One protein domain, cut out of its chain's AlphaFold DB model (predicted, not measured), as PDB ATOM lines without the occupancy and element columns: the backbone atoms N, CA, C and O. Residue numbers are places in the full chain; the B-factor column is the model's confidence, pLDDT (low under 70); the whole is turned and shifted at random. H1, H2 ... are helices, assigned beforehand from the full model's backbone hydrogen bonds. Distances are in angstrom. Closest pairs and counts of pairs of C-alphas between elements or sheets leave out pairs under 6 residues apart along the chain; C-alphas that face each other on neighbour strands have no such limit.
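This is residues 187 to 247 of the 309 residues of an uncharacterized protein of Sphaerobolus stellatus (strain SS14) (UniProt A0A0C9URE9). Two helices, H2 and the shorter H1, lie side by side and run the same way, with the loop of residues 208 to 215 leading back from the end of H1 to the start of H2. Past the far end of H2 the chain folds back through two short helices of four residues each, H3 and then H4, while residues 187 to 197, a stretch with no named helix, run from the H4 side to the start of H1. The printed part has 61 residues with four named helices, H1, H2, H3 and H4 in that order, and no named strand; its class is all helix. It is compact, with a radius of gyration of the C-alphas of 10.7 A, and spans 28 by 21 by 18 A.

H2, the longest helix, holds residues 216 to 229 and measures 20.0 A, from C-alpha 216 at (207.532, 482.829, 380.464) to C-alpha 229 at (200.787, 471.841, 395.764). H1, residues 198 to 207, measures 14.4 A and begins with C-alpha 198 at (208.806, 479.299, 376.018). H3 holds residues 231 to 234 and H4 residues 240 to 243.

H2 and H1 touch, at a shallow tilt of 26 degrees, the same way; their closest C-alphas, of Asn 216 and Lys 198, are 5.8 A apart. H2 and H3 are close but not clearly touching, with the C-alphas of Met 227 and Leu 233 closest at 6.9 A. H3 and H4 only just touch, with 3 pairs of C-alphas within 8 A, and only at the corner; Arg 234 and Lys 240 have the closest C-alphas, 5.1 A apart. H2 and H4 are near each other, with 5 pairs of C-alphas within 10 A. H1 is apart from H3 and H4. In H1 and H2 every O i to N i+4 pair is within hydrogen-bond range; H3 and H4 are too short for such a pair, and their single O i to N i+3 pair is within range in H3 but not in H4.

The C-alphas farthest apart, of Asn 213 and Lys 247, are 30.5 A apart. The printed part has no cut. The links H2 to H3 and H3 to H4 are tight, and H1 to H2 is short. The mean pLDDT of the printed part is 95.4, with residues 246 to 247 under 70.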
ATOM      1  N   VAL A 187     210.969 462.470 380.287       97.50
ATOM      2  CA  VAL A 187     211.759 462.591 381.521       97.50
ATOM      3  C   VAL A 187     212.549 463.891 381.451       97.50
ATOM      4  O   VAL A 187     213.317 464.110 380.515       97.50
ATOM      5  N   PHE A 188     212.375 464.758 382.442       97.00
ATOM      6  CA  PHE A 188     213.115 466.010 382.534       97.00
ATOM      7  C   PHE A 188     214.398 465.780 383.332       97.00
ATOM      8  O   PHE A 188     214.351 465.299 384.462       97.00
ATOM      9  N   THR A 189     215.547 466.117 382.746       96.31
ATOM     10  CA  THR A 189     216.884 465.905 383.338       96.31
ATOM     11  C   THR A 189     217.497 467.173 383.929       96.31
ATOM     12  O   THR A 189     218.498 467.112 384.644       96.31
ATOM     13  N   VAL A 190     216.895 468.329 383.656       96.06
ATOM     14  CA  VAL A 190     217.422 469.655 383.992       96.06
ATOM     15  C   VAL A 190     216.487 470.339 385.006       96.06
ATOM     16  O   VAL A 190     215.276 470.124 384.941       96.06
ATOM     17  N   PRO A 191     216.998 471.153 385.953       96.88
ATOM     18  CA  PRO A 191     216.154 471.931 386.863       96.88
ATOM     19  C   PRO A 191     215.291 472.968 386.141       96.88
ATOM     20  O   PRO A 191     215.713 473.548 385.139       96.88
ATOM     21  N   LEU A 192     214.122 473.279 386.719       97.25
ATOM     22  CA  LEU A 192     213.147 474.210 386.136       97.25
ATOM     23  C   LEU A 192     213.758 475.582 385.791       97.25
ATOM     24  O   LEU A 192     213.413 476.184 384.783       97.25
ATOM     25  N   SER A 193     214.707 476.065 386.598       95.56
ATOM     26  CA  SER A 193     215.348 477.377 386.422       95.56
ATOM     27  C   SER A 193     216.206 477.513 385.161       95.56
ATOM     28  O   SER A 193     216.609 478.622 384.825       95.56
ATOM     29  N   ARG A 194     216.553 476.406 384.494       96.38
ATOM     30  CA  ARG A 194     217.362 476.417 383.264       96.38
ATOM     31  C   ARG A 194     216.516 476.474 381.994       96.38
ATOM     32  O   ARG A 194     217.072 476.724 380.930       96.38
ATOM     33  N   PHE A 195     215.206 476.259 382.092       96.94
ATOM     34  CA  PHE A 195     214.305 476.375 380.951       96.94
ATOM     35  C   PHE A 195     213.964 477.848 380.716       96.94
ATOM     36  O   PHE A 195     213.104 478.416 381.383       96.94
ATOM     37  N   SER A 196     214.672 478.478 379.778       96.31
ATOM     38  CA  SER A 196     214.418 479.862 379.349       96.31
ATOM     39  C   SER A 196     213.509 479.950 378.120       96.31
ATOM     40  O   SER A 196     212.906 480.994 377.866       96.31
ATOM     41  N   ARG A 197     213.399 478.863 377.350       97.06
ATOM     42  CA  ARG A 197     212.603 478.809 376.123       97.06
ATOM     43  C   ARG A 197     211.132 478.582 376.456       97.06
ATOM     44  O   ARG A 197     210.788 477.697 377.238       97.06
ATOM     45  N   LYS A 198     210.260 479.360 375.811       96.69
ATOM     46  CA  LYS A 198     208.806 479.299 376.018       96.69
ATOM     47  C   LYS A 198     208.228 477.917 375.713       96.69
ATOM     48  O   LYS A 198     207.381 477.438 376.456       96.69
ATOM     49  N   GLU A 199     208.696 477.281 374.642       95.31
ATOM     50  CA  GLU A 199     208.178 475.979 374.204       95.31
ATOM     51  C   GLU A 199     208.480 474.862 375.212       95.31
ATOM     52  O   GLU A 199     207.579 474.103 375.549       95.31
ATOM     53  N   ASP A 200     209.675 474.837 375.814       96.62
ATOM     54  CA  ASP A 200     209.991 473.850 376.855       96.62
ATOM     55  C   ASP A 200     209.107 474.028 378.103       96.62
ATOM     56  O   ASP A 200     208.675 473.057 378.723       96.62
ATOM     57  N   LEU A 201     208.802 475.279 378.467       97.88
ATOM     58  CA  LEU A 201     207.883 475.576 379.568       97.88
ATOM     59  C   LEU A 201     206.449 475.133 379.242       97.88
ATOM     60  O   LEU A 201     205.768 474.614 380.128       97.88
ATOM     61  N   LYS A 202     205.991 475.287 377.992       97.25
ATOM     62  CA  LYS A 202     204.694 474.752 377.546       97.25
ATOM     63  C   LYS A 202     204.658 473.230 377.619       97.25
ATOM     64  O   LYS A 202     203.655 472.686 378.065       97.25
ATOM     65  N   ASP A 203     205.741 472.552 377.246       96.50
ATOM     66  CA  ASP A 203     205.830 471.091 377.321       96.50
ATOM     67  C   ASP A 203     205.733 470.595 378.773       96.50
ATOM     68  O   ASP A 203     205.005 469.643 379.063       96.50
ATOM     69  N   ILE A 204     206.413 471.269 379.709       97.69
ATOM     70  CA  ILE A 204     206.309 470.976 381.149       97.69
ATOM     71  C   ILE A 204     204.884 471.251 381.650       97.69
ATOM     72  O   ILE A 204     204.312 470.422 382.359       97.69
ATOM     73  N   ALA A 205     204.288 472.385 381.266       97.75
ATOM     74  CA  ALA A 205     202.913 472.726 381.629       97.75
ATOM     75  C   ALA A 205     201.908 471.689 381.098       97.75
ATOM     76  O   ALA A 205     201.025 471.266 381.841       97.75
ATOM     77  N   ALA A 206     202.082 471.220 379.859       97.06
ATOM     78  CA  ALA A 206     201.263 470.177 379.251       97.06
ATOM     79  C   ALA A 206     201.392 468.837 379.990       97.06
ATOM     80  O   ALA A 206     200.381 468.188 380.246       97.06
ATOM     81  N   CYS A 207     202.603 468.455 380.417       97.00
ATOM     82  CA  CYS A 207     202.814 467.256 381.239       97.00
ATOM     83  C   CYS A 207     202.077 467.316 382.590       97.00
ATOM     84  O   CYS A 207     201.741 466.271 383.146       97.00
ATOM     85  N   PHE A 208     201.828 468.518 383.117       97.19
ATOM     86  CA  PHE A 208     201.042 468.742 384.333       97.19
ATOM     87  C   PHE A 208     199.553 469.020 384.071       97.19
ATOM     88  O   PHE A 208     198.810 469.214 385.027       97.19
ATOM     89  N   GLY A 209     199.101 469.050 382.812       96.56
ATOM     90  CA  GLY A 209     197.715 469.391 382.470       96.56
ATOM     91  C   GLY A 209     197.344 470.850 382.768       96.56
ATOM     92  O   GLY A 209     196.181 471.157 383.016       96.56
ATOM     93  N   LEU A 210     198.326 471.755 382.779       97.88
ATOM     94  CA  LEU A 210     198.132 473.183 383.033       97.88
ATOM     95  C   LEU A 210     197.899 473.961 381.729       97.88
ATOM     96  O   LEU A 210     198.264 473.526 380.635       97.88
ATOM     97  N   LEU A 211     197.351 475.172 381.853       97.81
ATOM     98  CA  LEU A 211     197.184 476.095 380.729       97.81
ATOM     99  C   LEU A 211     198.552 476.520 380.152       97.81
ATOM    100  O   LEU A 211     199.418 476.983 380.896       97.81
ATOM    101  N   GLN A 212     198.715 476.427 378.828       97.25
ATOM    102  CA  GLN A 212     199.974 476.687 378.100       97.25
ATOM    103  C   GLN A 212     200.131 478.142 377.605       97.25
ATOM    104  O   GLN A 212     201.143 478.501 376.999       97.25
ATOM    105  N   ASN A 213     199.139 478.995 377.863       96.69
ATOM    106  CA  ASN A 213     199.129 480.395 377.428       96.69
ATOM    107  C   ASN A 213     199.927 481.284 378.390       96.69
ATOM    108  O   ASN A 213     200.081 480.928 379.556       96.69
ATOM    109  N   GLY A 214     200.378 482.454 377.931       96.56
ATOM    110  CA  GLY A 214     201.022 483.478 378.770       96.56
ATOM    111  C   GLY A 214     202.509 483.718 378.494       96.56
ATOM    112  O   GLY A 214     203.108 483.128 377.583       96.56
ATOM    113  N   ARG A 215     203.096 484.632 379.278       97.81
ATOM    114  CA  ARG A 215     204.536 484.954 379.266       97.81
ATOM    115  C   ARG A 215     205.341 483.889 380.033       97.81
ATOM    116  O   ARG A 215     204.798 483.157 380.858       97.81
ATOM    117  N   ASN A 216     206.658 483.822 379.811       97.69
ATOM    118  CA  ASN A 216     207.532 482.829 380.464       97.69
ATOM    119  C   ASN A 216     207.458 482.882 382.002       97.69
ATOM    120  O   ASN A 216     207.471 481.838 382.657       97.69
ATOM    121  N   LEU A 217     207.349 484.087 382.577       97.62
ATOM    122  CA  LEU A 217     207.240 484.287 384.025       97.62
ATOM    123  C   LEU A 217     205.957 483.667 384.592       97.62
ATOM    124  O   LEU A 217     206.009 482.972 385.603       97.62
ATOM    125  N   GLU A 218     204.826 483.850 383.909       98.25
ATOM    126  CA  GLU A 218     203.533 483.296 384.319       98.25
ATOM    127  C   GLU A 218     203.505 481.769 384.222       98.25
ATOM    128  O   GLU A 218     203.022 481.105 385.139       98.25
ATOM    129  N   LEU A 219     204.047 481.204 383.133       98.31
ATOM    130  CA  LEU A 219     204.172 479.753 382.966       98.31
ATOM    131  C   LEU A 219     205.046 479.160 384.073       98.31
ATOM    132  O   LEU A 219     204.649 478.206 384.738       98.31
ATOM    133  N   THR A 220     206.201 479.773 384.337       98.12
ATOM    134  CA  THR A 220     207.106 479.344 385.411       98.12
ATOM    135  C   THR A 220     206.433 479.423 386.781       98.12
ATOM    136  O   THR A 220     206.579 478.504 387.587       98.12
ATOM    137  N   ALA A 221     205.690 480.499 387.059       98.19
ATOM    138  CA  ALA A 221     204.963 480.669 388.313       98.19
ATOM    139  C   ALA A 221     203.881 479.592 388.494       98.19
ATOM    140  O   ALA A 221     203.840 478.949 389.542       98.19
ATOM    141  N   ARG A 222     203.071 479.324 387.457       98.50
ATOM    142  CA  ARG A 222     202.049 478.262 387.465       98.50
ATOM    143  C   ARG A 222     202.651 476.878 387.685       98.50
ATOM    144  O   ARG A 222     202.167 476.127 388.528       98.50
ATOM    145  N   ILE A 223     203.737 476.564 386.978       98.38
ATOM    146  CA  ILE A 223     204.456 475.295 387.134       98.38
ATOM    147  C   ILE A 223     204.972 475.144 388.572       98.38
ATOM    148  O   ILE A 223     204.760 474.105 389.196       98.38
ATOM    149  N   LYS A 224     205.602 476.186 389.132       97.81
ATOM    150  CA  LYS A 224     206.093 476.169 390.519       97.81
ATOM    151  C   LYS A 224     204.965 475.989 391.532       97.81
ATOM    152  O   LYS A 224     205.117 475.178 392.441       97.81
ATOM    153  N   ALA A 225     203.851 476.702 391.367       98.38
ATOM    154  CA  ALA A 225     202.690 476.585 392.248       98.38
ATOM    155  C   ALA A 225     202.133 475.150 392.252       98.38
ATOM    156  O   ALA A 225     201.907 474.581 393.318       98.38
ATOM    157  N   HIS A 226     202.014 474.522 391.078       98.44
ATOM    158  CA  HIS A 226     201.591 473.124 390.963       98.44
ATOM    159  C   HIS A 226     202.590 472.153 391.619       98.44
ATOM    160  O   HIS A 226     202.205 471.289 392.403       98.44
ATOM    161  N   MET A 227     203.894 472.334 391.380       97.81
ATOM    162  CA  MET A 227     204.944 471.524 392.018       97.81
ATOM    163  C   MET A 227     204.973 471.664 393.551       97.81
ATOM    164  O   MET A 227     205.388 470.730 394.237       97.81
ATOM    165  N   GLN A 228     204.570 472.816 394.094       97.25
ATOM    166  CA  GLN A 228     204.437 473.036 395.538       97.25
ATOM    167  C   GLN A 228     203.169 472.385 396.103       97.25
ATOM    168  O   GLN A 228     203.228 471.791 397.177       97.25
ATOM    169  N   ALA A 229     202.053 472.456 395.374       98.25
ATOM    170  CA  ALA A 229     200.787 471.841 395.764       98.25
ATOM    171  C   ALA A 229     200.827 470.301 395.726       98.25
ATOM    172  O   ALA A 229     200.111 469.649 396.483       98.25
ATOM    173  N   THR A 230     201.667 469.706 394.870       98.00
ATOM    174  CA  THR A 230     201.750 468.249 394.679       98.00
ATOM    175  C   THR A 230     203.150 467.710 395.014       98.00
ATOM    176  O   THR A 230     203.951 467.429 394.117       98.00
ATOM    177  N   PRO A 231     203.480 467.521 396.309       96.62
ATOM    178  CA  PRO A 231     204.820 467.106 396.729       96.62
ATOM    179  C   PRO A 231     205.206 465.688 396.277       96.62
ATOM    180  O   PRO A 231     206.399 465.414 396.135       96.62
ATOM    181  N   SER A 232     204.238 464.813 395.974       97.50
ATOM    182  CA  SER A 232     204.482 463.458 395.444       97.50
ATOM    183  C   SER A 232     205.227 463.454 394.103       97.50
ATOM    184  O   SER A 232     205.913 462.490 393.770       97.50
ATOM    185  N   LEU A 233     205.191 464.563 393.353       96.69
ATOM    186  CA  LEU A 233     205.962 464.722 392.118       96.69
ATOM    187  C   LEU A 233     207.483 464.667 392.344       96.69
ATOM    188  O   LEU A 233     208.214 464.388 391.396       96.69
ATOM    189  N   ARG A 234     207.973 464.900 393.573       96.38
ATOM    190  CA  ARG A 234     209.409 464.803 393.906       96.38
ATOM    191  C   ARG A 234     209.952 463.381 393.794       96.38
ATOM    192  O   ARG A 234     211.130 463.202 393.484       96.38
ATOM    193  N   GLU A 235     209.109 462.392 394.062       97.12
ATOM    194  CA  GLU A 235     209.477 460.976 394.023       97.12
ATOM    195  C   GLU A 235     209.385 460.410 392.604       97.12
ATOM    196  O   GLU A 235     210.091 459.460 392.265       97.12
ATOM    197  N   ASN A 236     208.578 461.034 391.740       97.06
ATOM    198  CA  ASN A 236     208.416 460.601 390.362       97.06
ATOM    199  C   ASN A 236     209.718 460.823 389.558       97.06
ATOM    200  O   ASN A 236     210.150 461.974 389.396       97.06
ATOM    201  N   PRO A 237     210.331 459.764 388.988       96.69
ATOM    202  CA  PRO A 237     211.605 459.870 388.275       96.69
ATOM    203  C   PRO A 237     211.548 460.826 387.078       96.69
ATOM    204  O   PRO A 237     212.565 461.423 386.732       96.69
ATOM    205  N   ARG A 238     210.363 461.031 386.484       96.94
ATOM    206  CA  ARG A 238     210.166 461.926 385.337       96.94
ATOM    207  C   ARG A 238     210.363 463.399 385.682       96.94
ATOM    208  O   ARG A 238     210.854 464.157 384.850       96.94
ATOM    209  N   PHE A 239     209.979 463.799 386.894       97.50
ATOM    210  CA  PHE A 239     209.954 465.200 387.325       97.50
ATOM    211  C   PHE A 239     211.002 465.517 388.392       97.50
ATOM    212  O   PHE A 239     211.233 466.686 388.698       97.50
ATOM    213  N   LYS A 240     211.679 464.498 388.933       96.38
ATOM    214  CA  LYS A 240     212.668 464.628 390.007       96.38
ATOM    215  C   LYS A 240     213.729 465.696 389.734       96.38
ATOM    216  O   LYS A 240     214.078 466.446 390.643       96.38
ATOM    217  N   ALA A 241     214.231 465.803 388.500       96.25
ATOM    218  CA  ALA A 241     215.265 466.789 388.185       96.25
ATOM    219  C   ALA A 241     214.745 468.236 388.175       96.25
ATOM    220  O   ALA A 241     215.520 469.143 388.480       96.25
ATOM    221  N   LEU A 242     213.449 468.462 387.902       97.06
ATOM    222  CA  LEU A 242     212.850 469.805 387.836       97.06
ATOM    223  C   LEU A 242     212.931 470.543 389.170       97.06
ATOM    224  O   LEU A 242     213.098 471.763 389.176       97.06
ATOM    225  N   PHE A 243     212.850 469.811 390.284       95.69
ATOM    226  CA  PHE A 243     212.970 470.387 391.624       95.69
ATOM    227  C   PHE A 243     214.342 471.008 391.868       95.69
ATOM    228  O   PHE A 243     214.454 471.890 392.716       95.69
ATOM    229  N   GLY A 244     215.355 470.591 391.098       85.94
ATOM    230  CA  GLY A 244     216.744 470.943 391.318       85.94
ATOM    231  C   GLY A 244     217.223 470.452 392.682       85.94
ATOM    232  O   GLY A 244     216.546 470.550 393.701       85.94
ATOM    233  N   LYS A 245     218.465 469.990 392.762       71.56
ATOM    234  CA  LYS A 245     219.165 470.261 394.013       71.56
ATOM    235  C   LYS A 245     219.405 471.757 393.957       71.56
ATOM    236  O   LYS A 245     220.062 472.213 393.017       71.56
ATOM    237  N   GLN A 246     218.859 472.524 394.904       62.12
ATOM    238  CA  GLN A 246     219.530 473.766 395.255       62.12
ATOM    239  C   GLN A 246     220.973 473.317 395.440       62.12
ATOM    240  O   GLN A 246     221.251 472.510 396.329       62.12
ATOM    241  N   LYS A 247     221.867 473.695 394.515       58.97
ATOM    242  CA  LYS A 247     223.268 473.762 394.889       58.97
ATOM    243  C   LYS A 247     223.169 474.645 396.110       58.97
ATOM    244  O   LYS A 247     222.820 475.818 395.964       58.97
TER     245      LYS A 247